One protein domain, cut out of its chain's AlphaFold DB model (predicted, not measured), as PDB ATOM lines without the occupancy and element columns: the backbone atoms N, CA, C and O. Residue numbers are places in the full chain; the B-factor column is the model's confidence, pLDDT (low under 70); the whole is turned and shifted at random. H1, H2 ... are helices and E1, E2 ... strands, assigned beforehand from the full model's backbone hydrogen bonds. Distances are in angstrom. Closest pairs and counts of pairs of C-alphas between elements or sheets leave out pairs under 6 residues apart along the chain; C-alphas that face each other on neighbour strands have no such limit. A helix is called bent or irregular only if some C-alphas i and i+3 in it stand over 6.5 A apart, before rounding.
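Overview. This is residues 13 to 112 of the 1236 residues of an uncharacterized protein of Strongylocentrotus purpuratus (UniProt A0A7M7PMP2). A two-stranded antiparallel ribbon, E1 with E2, makes one end of a loose, elongated model, and one long helix, H2, runs away from it toward the other end, where a bare tail, residues 107 to 112, sticks out and adds to the length. The short helix H1 packs on H2, and two long loops, residues 21 to 42 and 51 to 67, lead from the ribbon to H1 and back. The printed part has 100 residues with two named strands and two named helices, in the order E1, H1, E2, H2; the class is mixed, helices and strands, with under half of the residues in named elements. The radius of gyration of the C-alphas is 17.6 A, and the C-alphas span 60 by 37 by 26 A.

Arrangement. Strand E1, residues 13 to 20, and strand E2, residues 68 to 76, are antiparallel neighbours, with 162 degrees between their directions. The C-alphas of Ala 13 and Arg 75 face each other at 4.2 A, and those of Val 20 and Leu 68 at 5.2 A. N 14 and O 74, 2.8 A apart, and N 68 and O 20, 2.7 A apart, are within hydrogen-bond range. Helix H1, residues 43 to 50, touches helix H2, residues 82 to 102; their closest C-alphas are those of Ile 50 and Glu 90, 5.3 A apart. H2 touches H1 with residues 90 to 94 alone. The two helices stand at a steep tilt of 45 degrees and run opposite ways. E1 and H2 are apart. In H2 every O i to N i+4 pair is within hydrogen-bond range; in H1 it is 1 of 4, beside 2 of 5 O i to N i+3 pairs.

Along the chain. E1 begins at C-alpha 13, (180.983, 117.191, 135.690), and is 21.7 A long. H1 measures 12.1 A and is irregular: C-alphas 44 and 47 are 7.3 A apart. E2, 25.7 A long, begins at C-alpha 68, (179.396, 138.493, 134.899). H2 measures 29.1 A and ends at C-alpha 102, (192.405, 143.014, 155.629). It is neither bent nor irregular, but only just: C-alphas 99 and 102 are 6.0 A apart.

Size, cuts and confidence. The two C-alphas farthest apart are those of Gly 77 and Gly 112, 63.0 A. The printed part has no cut. The links from E1 to H1, 22 residues, and from H1 to E2, 17 residues, are long; the link from E2 to H2, 5 residues, is tight. Residues 107 to 112 stand free. The mean pLDDT of the printed part is 80.7, and it is under 70 at residues 28 to 34, 38 to 40, 58 to 64 and 112.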
ATOM      1  N   ALA A  13     181.196 115.877 136.282       81.00
ATOM      2  CA  ALA A  13     180.983 117.191 135.690       81.00
ATOM      3  C   ALA A  13     182.318 117.839 135.302       81.00
ATOM      4  O   ALA A  13     183.329 117.658 135.978       81.00
ATOM      5  N   CYS A  14     182.304 118.594 134.210       83.56
ATOM      6  CA  CYS A  14     183.381 119.473 133.781       83.56
ATOM      7  C   CYS A  14     182.827 120.899 133.759       83.56
ATOM      8  O   CYS A  14     181.776 121.143 133.164       83.56
ATOM      9  N   VAL A  15     183.513 121.818 134.437       84.88
ATOM     10  CA  VAL A  15     183.104 123.218 134.572       84.88
ATOM     11  C   VAL A  15     184.198 124.087 133.962       84.88
ATOM     12  O   VAL A  15     185.340 124.047 134.412       84.88
ATOM     13  N   ALA A  16     183.842 124.880 132.955       85.12
ATOM     14  CA  ALA A  16     184.677 125.957 132.434       85.12
ATOM     15  C   ALA A  16     184.087 127.315 132.841       85.12
ATOM     16  O   ALA A  16     182.873 127.441 133.023       85.12
ATOM     17  N   THR A  17     184.942 128.324 133.001       85.56
ATOM     18  CA  THR A  17     184.561 129.657 133.491       85.56
ATOM     19  C   THR A  17     185.051 130.752 132.552       85.56
ATOM     20  O   THR A  17     186.146 130.658 131.999       85.56
ATOM     21  N   SER A  18     184.244 131.795 132.370       83.69
ATOM     22  CA  SER A  18     184.610 132.978 131.584       83.69
ATOM     23  C   SER A  18     183.966 134.240 132.144       83.69
ATOM     24  O   SER A  18     182.841 134.205 132.640       83.69
ATOM     25  N   LEU A  19     184.670 135.368 132.041       85.88
ATOM     26  CA  LEU A  19     184.137 136.684 132.382       85.88
ATOM     27  C   LEU A  19     183.478 137.295 131.138       85.88
ATOM     28  O   LEU A  19     184.134 137.413 130.102       85.88
ATOM     29  N   VAL A  20     182.201 137.662 131.225       84.19
ATOM     30  CA  VAL A  20     181.416 138.204 130.100       84.19
ATOM     31  C   VAL A  20     180.627 139.452 130.491       84.19
ATOM     32  O   VAL A  20     180.377 139.677 131.668       84.19
ATOM     33  N   ASP A  21     180.239 140.278 129.521       83.25
ATOM     34  CA  ASP A  21     179.347 141.418 129.749       83.25
ATOM     35  C   ASP A  21     177.876 140.969 129.898       83.25
ATOM     36  O   ASP A  21     177.529 139.798 129.716       83.25
ATOM     37  N   GLY A  22     176.974 141.912 130.191       76.75
ATOM     38  CA  GLY A  22     175.526 141.662 130.241       76.75
ATOM     39  C   GLY A  22     174.876 141.161 128.935       76.75
ATOM     40  O   GLY A  22     173.683 140.851 128.951       76.75
ATOM     41  N   CYS A  23     175.629 141.074 127.832       76.81
ATOM     42  CA  CYS A  23     175.225 140.540 126.529       76.81
ATOM     43  C   CYS A  23     175.902 139.193 126.183       76.81
ATOM     44  O   CYS A  23     175.535 138.584 125.179       76.81
ATOM     45  N   GLY A  24     176.845 138.708 127.000       74.88
ATOM     46  CA  GLY A  24     177.585 137.460 126.789       74.88
ATOM     47  C   GLY A  24     178.915 137.593 126.031       74.88
ATOM     48  O   GLY A  24     179.517 136.572 125.702       74.88
ATOM     49  N   ASN A  25     179.403 138.808 125.756       81.44
ATOM     50  CA  ASN A  25     180.703 139.017 125.104       81.44
ATOM     51  C   ASN A  25     181.854 138.894 126.123       81.44
ATOM     52  O   ASN A  25     181.716 139.422 127.225       81.44
ATOM     53  N   PRO A  26     183.009 138.282 125.788       78.44
ATOM     54  CA  PRO A  26     184.145 138.182 126.709       78.44
ATOM     55  C   PRO A  26     184.688 139.544 127.169       78.44
ATOM     56  O   PRO A  26     185.045 140.389 126.347       78.44
ATOM     57  N   VAL A  27     184.820 139.729 128.484       78.31
ATOM     58  CA  VAL A  27     185.407 140.934 129.091       78.31
ATOM     59  C   VAL A  27     186.924 140.786 129.164       78.31
ATOM     60  O   VAL A  27     187.442 139.832 129.745       78.31
ATOM     61  N   VAL A  28     187.646 141.758 128.603       68.69
ATOM     62  CA  VAL A  28     189.109 141.855 128.715       68.69
ATOM     63  C   VAL A  28     189.457 142.781 129.878       68.69
ATOM     64  O   VAL A  28     189.067 143.948 129.886       68.69
ATOM     65  N   LEU A  29     190.206 142.268 130.856       64.75
ATOM     66  CA  LEU A  29     190.747 143.071 131.953       64.75
ATOM     67  C   LEU A  29     191.845 144.001 131.417       64.75
ATOM     68  O   LEU A  29     192.816 143.537 130.823       64.75
ATOM     69  N   VAL A  30     191.668 145.310 131.612       60.59
ATOM     70  CA  VAL A  30     192.600 146.347 131.128       60.59
ATOM     71  C   VAL A  30     193.752 146.571 132.112       60.59
ATOM     72  O   VAL A  30     194.880 146.795 131.686       60.59
ATOM     73  N   ASP A  31     193.464 146.494 133.409       60.78
ATOM     74  CA  ASP A  31     194.420 146.581 134.514       60.78
ATOM     75  C   ASP A  31     193.802 145.926 135.767       60.78
ATOM     76  O   ASP A  31     192.580 145.752 135.827       60.78
ATOM     77  N   CYS A  32     194.618 145.596 136.770       63.03
ATOM     78  CA  CYS A  32     194.156 145.199 138.102       63.03
ATOM     79  C   CYS A  32     194.932 145.989 139.167       63.03
ATOM     80  O   CYS A  32     196.164 146.000 139.117       63.03
ATOM     81  N   PRO A  33     194.261 146.600 140.163       69.06
ATOM     82  CA  PRO A  33     194.942 147.384 141.185       69.06
ATOM     83  C   PRO A  33     195.910 146.514 141.992       69.06
ATOM     84  O   PRO A  33     195.608 145.364 142.323       69.06
ATOM     85  N   THR A  34     197.064 147.072 142.351       69.31
ATOM     86  CA  THR A  34     197.973 146.428 143.302       69.31
ATOM     87  C   THR A  34     197.393 146.488 144.722       69.31
ATOM     88  O   THR A  34     196.700 147.452 145.067       69.31
ATOM     89  N   PRO A  35     197.634 145.471 145.573       76.12
ATOM     90  CA  PRO A  35     197.189 145.499 146.963       76.12
ATOM     91  C   PRO A  35     197.792 146.703 147.701       76.12
ATOM     92  O   PRO A  35     199.007 146.886 147.712       76.12
ATOM     93  N   SER A  36     196.948 147.533 148.321       75.31
ATOM     94  CA  SER A  36     197.378 148.772 148.981       75.31
ATOM     95  C   SER A  36     197.020 148.802 150.466       75.31
ATOM     96  O   SER A  36     196.005 148.256 150.902       75.31
ATOM     97  N   THR A  37     197.838 149.493 151.258       73.31
ATOM     98  CA  THR A  37     197.581 149.759 152.684       73.31
ATOM     99  C   THR A  37     196.472 150.793 152.920       73.31
ATOM    100  O   THR A  37     196.073 150.993 154.065       73.31
ATOM    101  N   SER A  38     195.969 151.444 151.865       69.38
ATOM    102  CA  SER A  38     194.897 152.446 151.917       69.38
ATOM    103  C   SER A  38     193.497 151.884 151.637       69.38
ATOM    104  O   SER A  38     192.521 152.616 151.807       69.38
ATOM    105  N   SER A  39     193.377 150.606 151.259       68.81
ATOM    106  CA  SER A  39     192.097 149.893 151.150       68.81
ATOM    107  C   SER A  39     191.284 149.975 152.448       68.81
ATOM    108  O   SER A  39     191.808 149.725 153.533       68.81
ATOM    109  N   GLN A  40     189.983 150.259 152.341       69.62
ATOM    110  CA  GLN A  40     189.053 150.266 153.474       69.62
ATOM    111  C   GLN A  40     187.854 149.361 153.182       69.62
ATOM    112  O   GLN A  40     187.323 149.367 152.077       69.62
ATOM    113  N   LEU A  41     187.437 148.605 154.196       82.31
ATOM    114  CA  LEU A  41     186.259 147.740 154.202       82.31
ATOM    115  C   LEU A  41     185.489 148.037 155.493       82.31
ATOM    116  O   LEU A  41     186.092 148.020 156.570       82.31
ATOM    117  N   SER A  42     184.187 148.324 155.419       84.38
ATOM    118  CA  SER A  42     183.349 148.494 156.610       84.38
ATOM    119  C   SER A  42     182.495 147.252 156.870       84.38
ATOM    120  O   SER A  42     182.255 146.436 155.983       84.38
ATOM    121  N   GLN A  43     181.994 147.114 158.100       81.88
ATOM    122  CA  GLN A  43     181.106 146.004 158.457       81.88
ATOM    123  C   GLN A  43     179.762 146.043 157.702       81.88
ATOM    124  O   GLN A  43     179.150 144.998 157.516       81.88
ATOM    125  N   ALA A  44     179.310 147.216 157.244       82.69
ATOM    126  CA  ALA A  44     178.084 147.335 156.448       82.69
ATOM    127  C   ALA A  44     178.257 146.805 155.010       82.69
ATOM    128  O   ALA A  44     177.276 146.478 154.347       82.69
ATOM    129  N   ASP A  45     179.500 146.683 154.540       83.50
ATOM    130  CA  ASP A  45     179.814 146.226 153.186       83.50
ATOM    131  C   ASP A  45     180.003 144.701 153.112       83.50
ATOM    132  O   ASP A  45     180.045 144.150 152.015       83.50
ATOM    133  N   PHE A  46     180.104 144.014 154.261       88.44
ATOM    134  CA  PHE A  46     180.435 142.584 154.358       88.44
ATOM    135  C   PHE A  46     179.520 141.702 153.498       88.44
ATOM    136  O   PHE A  46     180.012 140.982 152.638       88.44
ATOM    137  N   GLU A  47     178.204 141.784 153.698       85.69
ATOM    138  CA  GLU A  47     177.215 141.032 152.913       85.69
ATOM    139  C   GLU A  47     177.097 141.594 151.485       85.69
ATOM    140  O   GLU A  47     177.093 140.844 150.508       85.69
ATOM    141  N   ASN A  48     177.059 142.923 151.351       86.81
ATOM    142  CA  ASN A  48     176.839 143.619 150.078       86.81
ATOM    143  C   ASN A  48     177.927 143.356 149.020       86.81
ATOM    144  O   ASN A  48     177.614 143.320 147.833       86.81
ATOM    145  N   LEU A  49     179.188 143.174 149.427       86.25
ATOM    146  CA  LEU A  49     180.310 142.932 148.508       86.25
ATOM    147  C   LEU A  49     180.521 141.453 148.157       86.25
ATOM    148  O   LEU A  49     181.249 141.171 147.205       86.25
ATOM    149  N   ILE A  50     179.911 140.517 148.898       88.56
ATOM    150  CA  ILE A  50     180.027 139.076 148.617       88.56
ATOM    151  C   ILE A  50     178.763 138.472 148.010       88.56
ATOM    152  O   ILE A  50     178.866 137.426 147.382       88.56
ATOM    153  N   THR A  51     177.590 139.090 148.200       86.69
ATOM    154  CA  THR A  51     176.291 138.524 147.793       86.69
ATOM    155  C   THR A  51     176.269 138.223 146.299       86.69
ATOM    156  O   THR A  51     176.398 139.129 145.471       86.69
ATOM    157  N   THR A  52     176.034 136.960 145.942       86.88
ATOM    158  CA  THR A  52     175.865 136.553 144.545       86.88
ATOM    159  C   THR A  52     174.428 136.139 144.246       86.88
ATOM    160  O   THR A  52     173.652 135.778 145.127       86.88
ATOM    161  N   GLN A  53     174.053 136.216 142.971       85.81
ATOM    162  CA  GLN A  53     172.753 135.780 142.470       85.81
ATOM    163  C   GLN A  53     172.886 135.324 141.016       85.81
ATOM    164  O   GLN A  53     173.709 135.849 140.261       85.81
ATOM    165  N   ILE A  54     172.059 134.365 140.602       84.81
ATOM    166  CA  ILE A  54     172.028 133.889 139.214       84.81
ATOM    167  C   ILE A  54     171.421 134.987 138.331       84.81
ATOM    168  O   ILE A  54     170.238 135.308 138.451       84.81
ATOM    169  N   TYR A  55     172.224 135.556 137.430       83.50
ATOM    170  CA  TYR A  55     171.772 136.598 136.508       83.50
ATOM    171  C   TYR A  55     170.712 136.067 135.536       83.50
ATOM    172  O   TYR A  55     170.977 135.179 134.725       83.50
ATOM    173  N   GLN A  56     169.514 136.652 135.592       79.25
ATOM    174  CA  GLN A  56     168.455 136.428 134.612       79.25
ATOM    175  C   GLN A  56     168.487 137.563 133.571       79.25
ATOM    176  O   GLN A  56     168.406 138.732 133.955       79.25
ATOM    177  N   PRO A  57     168.609 137.268 132.262       70.69
ATOM    178  CA  PRO A  57     168.739 138.299 131.234       70.69
ATOM    179  C   PRO A  57     167.402 139.013 130.984       70.69
ATOM    180  O   PRO A  57     166.532 138.514 130.270       70.69
ATOM    181  N   VAL A  58     167.244 140.214 131.547       66.31
ATOM    182  CA  VAL A  58     166.062 141.062 131.325       66.31
ATOM    183  C   VAL A  58     166.295 141.987 130.129       66.31
ATOM    184  O   VAL A  58     167.224 142.795 130.134       66.31
ATOM    185  N   GLN A  59     165.424 141.924 129.117       58.94
ATOM    186  CA  GLN A  59     165.472 142.829 127.961       58.94
ATOM    187  C   GLN A  59     165.094 144.265 128.366       58.94
ATOM    188  O   GLN A  59     163.932 144.661 128.309       58.94
ATOM    189  N   THR A  60     166.077 145.070 128.775       58.88
ATOM    190  CA  THR A  60     165.888 146.499 129.082       58.88
ATOM    191  C   THR A  60     166.873 147.368 128.306       58.88
ATOM    192  O   THR A  60     167.969 146.933 127.972       58.88
ATOM    193  N   LYS A  61     166.507 148.629 128.039       59.38
ATOM    194  CA  LYS A  61     167.375 149.609 127.354       59.38
ATOM    195  C   LYS A  61     168.420 150.266 128.277       59.38
ATOM    196  O   LYS A  61     168.935 151.331 127.949       59.38
ATOM    197  N   LYS A  62     168.694 149.688 129.450       61.00
ATOM    198  CA  LYS A  62     169.762 150.143 130.355       61.00
ATOM    199  C   LYS A  62     171.071 149.424 129.997       61.00
ATOM    200  O   LYS A  62     170.999 148.291 129.525       61.00
ATOM    201  N   PRO A  63     172.252 150.023 130.238       60.84
ATOM    202  CA  PRO A  63     173.495 149.261 130.214       60.84
ATOM    203  C   PRO A  63     173.399 148.106 131.222       60.84
ATOM    204  O   PRO A  63     172.954 148.303 132.355       60.84
ATOM    205  N   GLY A  64     173.765 146.903 130.780       68.50
ATOM    206  CA  GLY A  64     173.799 145.710 131.623       68.50
ATOM    207  C   GLY A  64     174.964 145.721 132.624       68.50
ATOM    208  O   GLY A  64     175.754 146.669 132.646       68.50
ATOM    209  N   PRO A  65     175.102 144.665 133.446       74.38
ATOM    210  CA  PRO A  65     176.255 144.505 134.329       74.38
ATOM    211  C   PRO A  65     177.571 144.532 133.537       74.38
ATOM    212  O   PRO A  65     177.694 143.898 132.487       74.38
ATOM    213  N   THR A  66     178.555 145.270 134.057       76.62
ATOM    214  CA  THR A  66     179.867 145.488 133.420       76.62
ATOM    215  C   THR A  66     180.674 144.198 133.270       76.62
ATOM    216  O   THR A  66     181.461 144.072 132.336       76.62
ATOM    217  N   ALA A  67     180.468 143.243 134.178       81.69
ATOM    218  CA  ALA A  67     181.015 141.897 134.107       81.69
ATOM    219  C   ALA A  67     180.104 140.901 134.847       81.69
ATOM    220  O   ALA A  67     179.446 141.249 135.828       81.69
ATOM    221  N   LEU A  68     180.102 139.657 134.377       85.94
ATOM    222  CA  LEU A  68     179.396 138.493 134.899       85.94
ATOM    223  C   LEU A  68     180.324 137.278 134.821       85.94
ATOM    224  O   LEU A  68     181.056 137.117 133.844       85.94
ATOM    225  N   ILE A  69     180.259 136.392 135.816       87.88
ATOM    226  CA  ILE A  69     180.958 135.103 135.776       87.88
ATOM    227  C   ILE A  69     180.023 134.078 135.128       87.88
ATOM    228  O   ILE A  69     179.003 133.698 135.700       87.88
ATOM    229  N   GLN A  70     180.369 133.635 133.922       87.44
ATOM    230  CA  GLN A  70     179.648 132.600 133.192       87.44
ATOM    231  C   GLN A  70     180.271 131.227 133.465       87.44
ATOM    232  O   GLN A  70     181.479 131.040 133.312       87.44
ATOM    233  N   PHE A  71     179.428 130.259 133.826       88.38
ATOM    234  CA  PHE A  71     179.807 128.864 134.043       88.38
ATOM    235  C   PHE A  71     179.259 127.983 132.916       88.38
ATOM    236  O   PHE A  71     178.046 127.856 132.747       88.38
ATOM    237  N   PHE A  72     180.148 127.324 132.175       85.88
ATOM    238  CA  PHE A  72     179.792 126.273 131.224       85.88
ATOM    239  C   PHE A  72     179.914 124.917 131.916       85.88
ATOM    240  O   PHE A  72     181.021 124.478 132.227       85.88
ATOM    241  N   ILE A  73     178.779 124.259 132.167       85.62
ATOM    242  CA  ILE A  73     178.710 123.001 132.922       85.62
ATOM    243  C   ILE A  73     178.335 121.854 131.979       85.62
ATOM    244  O   ILE A  73     177.180 121.709 131.581       85.62
ATOM    245  N   TRP A  74     179.302 120.996 131.660       85.06
ATOM    246  CA  TRP A  74     179.041 119.689 131.057       85.06
ATOM    247  C   TRP A  74     178.891 118.649 132.169       85.06
ATOM    248  O   TRP A  74     179.723 118.605 133.074       85.06
ATOM    249  N   ARG A  75     177.856 117.801 132.131       83.81
ATOM    250  CA  ARG A  75     177.602 116.786 133.171       83.81
ATOM    251  C   ARG A  75     177.132 115.448 132.608       83.81
ATOM    252  O   ARG A  75     176.396 115.400 131.625       83.81
ATOM    253  N   ARG A  76     177.519 114.365 133.283       80.62
ATOM    254  CA  ARG A  76     177.112 112.978 133.028       80.62
ATOM    255  C   ARG A  76     176.708 112.319 134.349       80.62
ATOM    256  O   ARG A  76     177.537 112.191 135.244       80.62
ATOM    257  N   GLY A  77     175.458 111.866 134.444       78.88
ATOM    258  CA  GLY A  77     174.850 111.401 135.699       78.88
ATOM    259  C   GLY A  77     174.157 112.531 136.469       78.88
ATOM    260  O   GLY A  77     174.083 113.662 135.984       78.88
ATOM    261  N   SER A  78     173.632 112.223 137.658       73.94
ATOM    262  CA  SER A  78     172.996 113.229 138.516       73.94
ATOM    263  C   SER A  78     174.063 114.080 139.203       73.94
ATOM    264  O   SER A  78     174.755 113.611 140.105       73.94
ATOM    265  N   VAL A  79     174.218 115.322 138.743       74.50
ATOM    266  CA  VAL A  79     175.057 116.343 139.380       74.50
ATOM    267  C   VAL A  79     174.332 117.679 139.271       74.50
ATOM    268  O   VAL A  79     174.059 118.139 138.157       74.50
ATOM    269  N   ASP A  80     174.035 118.303 140.406       78.00
ATOM    270  CA  ASP A  80     173.693 119.722 140.480       78.00
ATOM    271  C   ASP A  80     174.846 120.466 141.158       78.00
ATOM    272  O   ASP A  80     175.393 120.001 142.157       78.00
ATOM    273  N   LEU A  81     175.238 121.586 140.560       83.00
ATOM    274  CA  LEU A  81     176.353 122.426 140.985       83.00
ATOM    275  C   LEU A  81     175.939 123.889 141.163       83.00
ATOM    276  O   LEU A  81     176.785 124.685 141.550       83.00
ATOM    277  N   ALA A  82     174.688 124.277 140.879       81.19
ATOM    278  CA  ALA A  82     174.307 125.693 140.831       81.19
ATOM    279  C   ALA A  82     174.589 126.409 142.166       81.19
ATOM    280  O   ALA A  82     175.311 127.403 142.196       81.19
ATOM    281  N   GLN A  83     174.116 125.833 143.276       82.00
ATOM    282  CA  GLN A  83     174.360 126.349 144.625       82.00
ATOM    283  C   GLN A  83     175.841 126.251 145.043       82.00
ATOM    284  O   GLN A  83     176.356 127.155 145.693       82.00
ATOM    285  N   GLN A  84     176.548 125.189 144.641       85.56
ATOM    286  CA  GLN A  84     177.963 124.992 144.988       85.56
ATOM    287  C   GLN A  84     178.880 125.990 144.270       85.56
ATOM    288  O   GLN A  84     179.835 126.488 144.858       85.56
ATOM    289  N   LEU A  85     178.588 126.310 143.006       87.69
ATOM    290  CA  LEU A  85     179.310 127.322 142.233       87.69
ATOM    291  C   LEU A  85     178.978 128.734 142.719       87.69
ATOM    292  O   LEU A  85     179.875 129.571 142.765       87.69
ATOM    293  N   GLN A  86     177.733 128.979 143.140       87.19
ATOM    294  CA  GLN A  86     177.340 130.222 143.804       87.19
ATOM    295  C   GLN A  86     178.182 130.452 145.076       87.19
ATOM    296  O   GLN A  86     178.915 131.437 145.163       87.19
ATOM    297  N   GLN A  87     178.190 129.477 145.992       86.94
ATOM    298  CA  GLN A  87     178.998 129.512 147.218       86.94
ATOM    299  C   GLN A  87     180.504 129.631 146.932       86.94
ATOM    300  O   GLN A  87     181.207 130.372 147.613       86.94
ATOM    301  N   ALA A  88     181.016 128.967 145.889       89.00
ATOM    302  CA  ALA A  88     182.421 129.081 145.500       89.00
ATOM    303  C   ALA A  88     182.810 130.498 145.030       89.00
ATOM    304  O   ALA A  88     183.945 130.920 145.261       89.00
ATOM    305  N   VAL A  89     181.893 131.253 144.407       89.81
ATOM    306  CA  VAL A  89     182.117 132.676 144.090       89.81
ATOM    307  C   VAL A  89     182.051 133.528 145.358       89.81
ATOM    308  O   VAL A  89     182.924 134.366 145.554       89.81
ATOM    309  N   GLU A  90     181.090 133.282 146.250       90.44
ATOM    310  CA  GLU A  90     180.966 133.989 147.538       90.44
ATOM    311  C   GLU A  90     182.238 133.819 148.390       90.44
ATOM    312  O   GLU A  90     182.802 134.797 148.885       90.44
ATOM    313  N   HIS A  91     182.778 132.597 148.466       91.00
ATOM    314  CA  HIS A  91     184.061 132.297 149.110       91.00
ATOM    315  C   HIS A  91     185.252 132.972 148.413       91.00
ATOM    316  O   HIS A  91     186.130 133.505 149.090       91.00
ATOM    317  N   ALA A  92     185.287 133.004 147.076       88.88
ATOM    318  CA  ALA A  92     186.342 133.689 146.323       88.88
ATOM    319  C   ALA A  92     186.305 135.221 146.498       88.88
ATOM    320  O   ALA A  92     187.360 135.861 146.543       88.88
ATOM    321  N   LEU A  93     185.116 135.813 146.648       89.62
ATOM    322  CA  LEU A  93     184.939 137.229 146.982       89.62
ATOM    323  C   LEU A  93     185.392 137.513 148.421       89.62
ATOM    324  O   LEU A  93     186.176 138.442 148.625       89.62
ATOM    325  N   CYS A  94     185.011 136.676 149.396       90.94
ATOM    326  CA  CYS A  94     185.515 136.769 150.773       90.94
ATOM    327  C   CYS A  94     187.052 136.722 150.819       90.94
ATOM    328  O   CYS A  94     187.695 137.543 151.475       90.94
ATOM    329  N   ASP A  95     187.664 135.789 150.092       90.62
ATOM    330  CA  ASP A  95     189.118 135.657 150.016       90.62
ATOM    331  C   ASP A  95     189.783 136.869 149.346       90.62
ATOM    332  O   ASP A  95     190.802 137.361 149.832       90.62
ATOM    333  N   THR A  96     189.179 137.412 148.286       88.19
ATOM    334  CA  THR A  96     189.677 138.621 147.608       88.19
ATOM    335  C   THR A  96     189.637 139.838 148.539       88.19
ATOM    336  O   THR A  96     190.645 140.527 148.691       88.19
ATOM    337  N   LEU A  97     188.518 140.072 149.234       89.56
ATOM    338  CA  LEU A  97     188.388 141.150 150.227       89.56
ATOM    339  C   LEU A  97     189.361 140.963 151.403       89.56
ATOM    340  O   LEU A  97     189.944 141.931 151.895       89.56
ATOM    341  N   THR A  98     189.600 139.716 151.818       91.19
ATOM    342  CA  THR A  98     190.582 139.392 152.860       91.19
ATOM    343  C   THR A  98     191.986 139.821 152.440       91.19
ATOM    344  O   THR A  98     192.641 140.568 153.166       91.19
ATOM    345  N   GLU A  99     192.445 139.411 151.258       89.50
ATOM    346  CA  GLU A  99     193.786 139.741 150.765       89.50
ATOM    347  C   GLU A  99     193.976 141.245 150.523       89.50
ATOM    348  O   GLU A  99     194.976 141.804 150.973       89.50
ATOM    349  N   TYR A 100     193.015 141.905 149.868       86.81
ATOM    350  CA  TYR A 100     193.143 143.297 149.415       86.81
ATOM    351  C   TYR A 100     192.766 144.361 150.456       86.81
ATOM    352  O   TYR A 100     193.230 145.497 150.333       86.81
ATOM    353  N   CYS A 101     191.938 144.032 151.457       86.62
ATOM    354  CA  CYS A 101     191.426 145.002 152.436       86.62
ATOM    355  C   CYS A 101     191.782 144.682 153.896       86.62
ATOM    356  O   CYS A 101     191.783 145.595 154.719       86.62
ATOM    357  N   VAL A 102     192.090 143.424 154.242       89.12
ATOM    358  CA  VAL A 102     192.405 143.014 155.629       89.12
ATOM    359  C   VAL A 102     193.881 142.653 155.797       89.12
ATOM    360  O   VAL A 102     194.501 143.014 156.799       89.12
ATOM    361  N   LEU A 103     194.471 141.951 154.826       90.75
ATOM    362  CA  LEU A 103     195.855 141.478 154.897       90.75
ATOM    363  C   LEU A 103     196.875 142.447 154.293       90.75
ATOM    364  O   LEU A 103     198.060 142.305 154.584       90.75
ATOM    365  N   THR A 104     196.473 143.476 153.547       88.88
ATOM    366  CA  THR A 104     197.395 144.573 153.196       88.88
ATOM    367  C   THR A 104     197.871 145.343 154.428       88.88
ATOM    368  O   THR A 104     199.005 145.818 154.445       88.88
ATOM    369  N   ALA A 105     197.054 145.414 155.483       89.44
ATOM    370  CA  ALA A 105     197.360 146.149 156.705       89.44
ATOM    371  C   ALA A 105     198.669 145.682 157.390       89.44
ATOM    372  O   ALA A 105     198.902 144.472 157.518       89.44
ATOM    373  N   PRO A 106     199.510 146.611 157.890       89.75
ATOM    374  CA  PRO A 106     200.687 146.284 158.698       89.75
ATOM    375  C   PRO A 106     200.284 145.738 160.077       89.75
ATOM    376  O   PRO A 106     199.183 146.009 160.553       89.75
ATOM    377  N   MET A 107     201.159 144.985 160.760       89.75
ATOM    378  CA  MET A 107     200.811 144.441 162.087       89.75
ATOM    379  C   MET A 107     200.745 145.529 163.163       89.75
ATOM    380  O   MET A 107     199.881 145.477 164.037       89.75
ATOM    381  N   GLY A 108     201.637 146.513 163.094       88.50
ATOM    382  CA  GLY A 108     201.677 147.648 164.006       88.50
ATOM    383  C   GLY A 108     201.961 148.963 163.285       88.50
ATOM    384  O   GLY A 108     202.211 148.999 162.082       88.50
ATOM    385  N   HIS A 109     201.895 150.052 164.042       86.81
ATOM    386  CA  HIS A 109     202.239 151.399 163.600       86.81
ATOM    387  C   HIS A 109     202.755 152.237 164.780       86.81
ATOM    388  O   HIS A 109     202.556 151.891 165.948       86.81
ATOM    389  N   ILE A 110     203.427 153.348 164.481       83.62
ATOM    390  CA  ILE A 110     203.846 154.342 165.477       83.62
ATOM    391  C   ILE A 110     202.886 155.541 165.377       83.62
ATOM    392  O   ILE A 110     202.725 156.073 164.277       83.62
ATOM    393  N   PRO A 111     202.259 155.996 166.483       78.44
ATOM    394  CA  PRO A 111     201.439 157.207 166.483       78.44
ATOM    395  C   PRO A 111     202.220 158.430 165.981       78.44
ATOM    396  O   PRO A 111     203.394 158.602 166.318       78.44
ATOM    397  N   GLY A 112     201.573 159.288 165.183       63.62
ATOM    398  CA  GLY A 112     202.243 160.311 164.361       63.62
ATOM    399  C   GLY A 112     203.194 161.257 165.108       63.62
ATOM    400  O   GLY A 112     204.234 161.634 164.563       63.62
TER     401      GLY A 112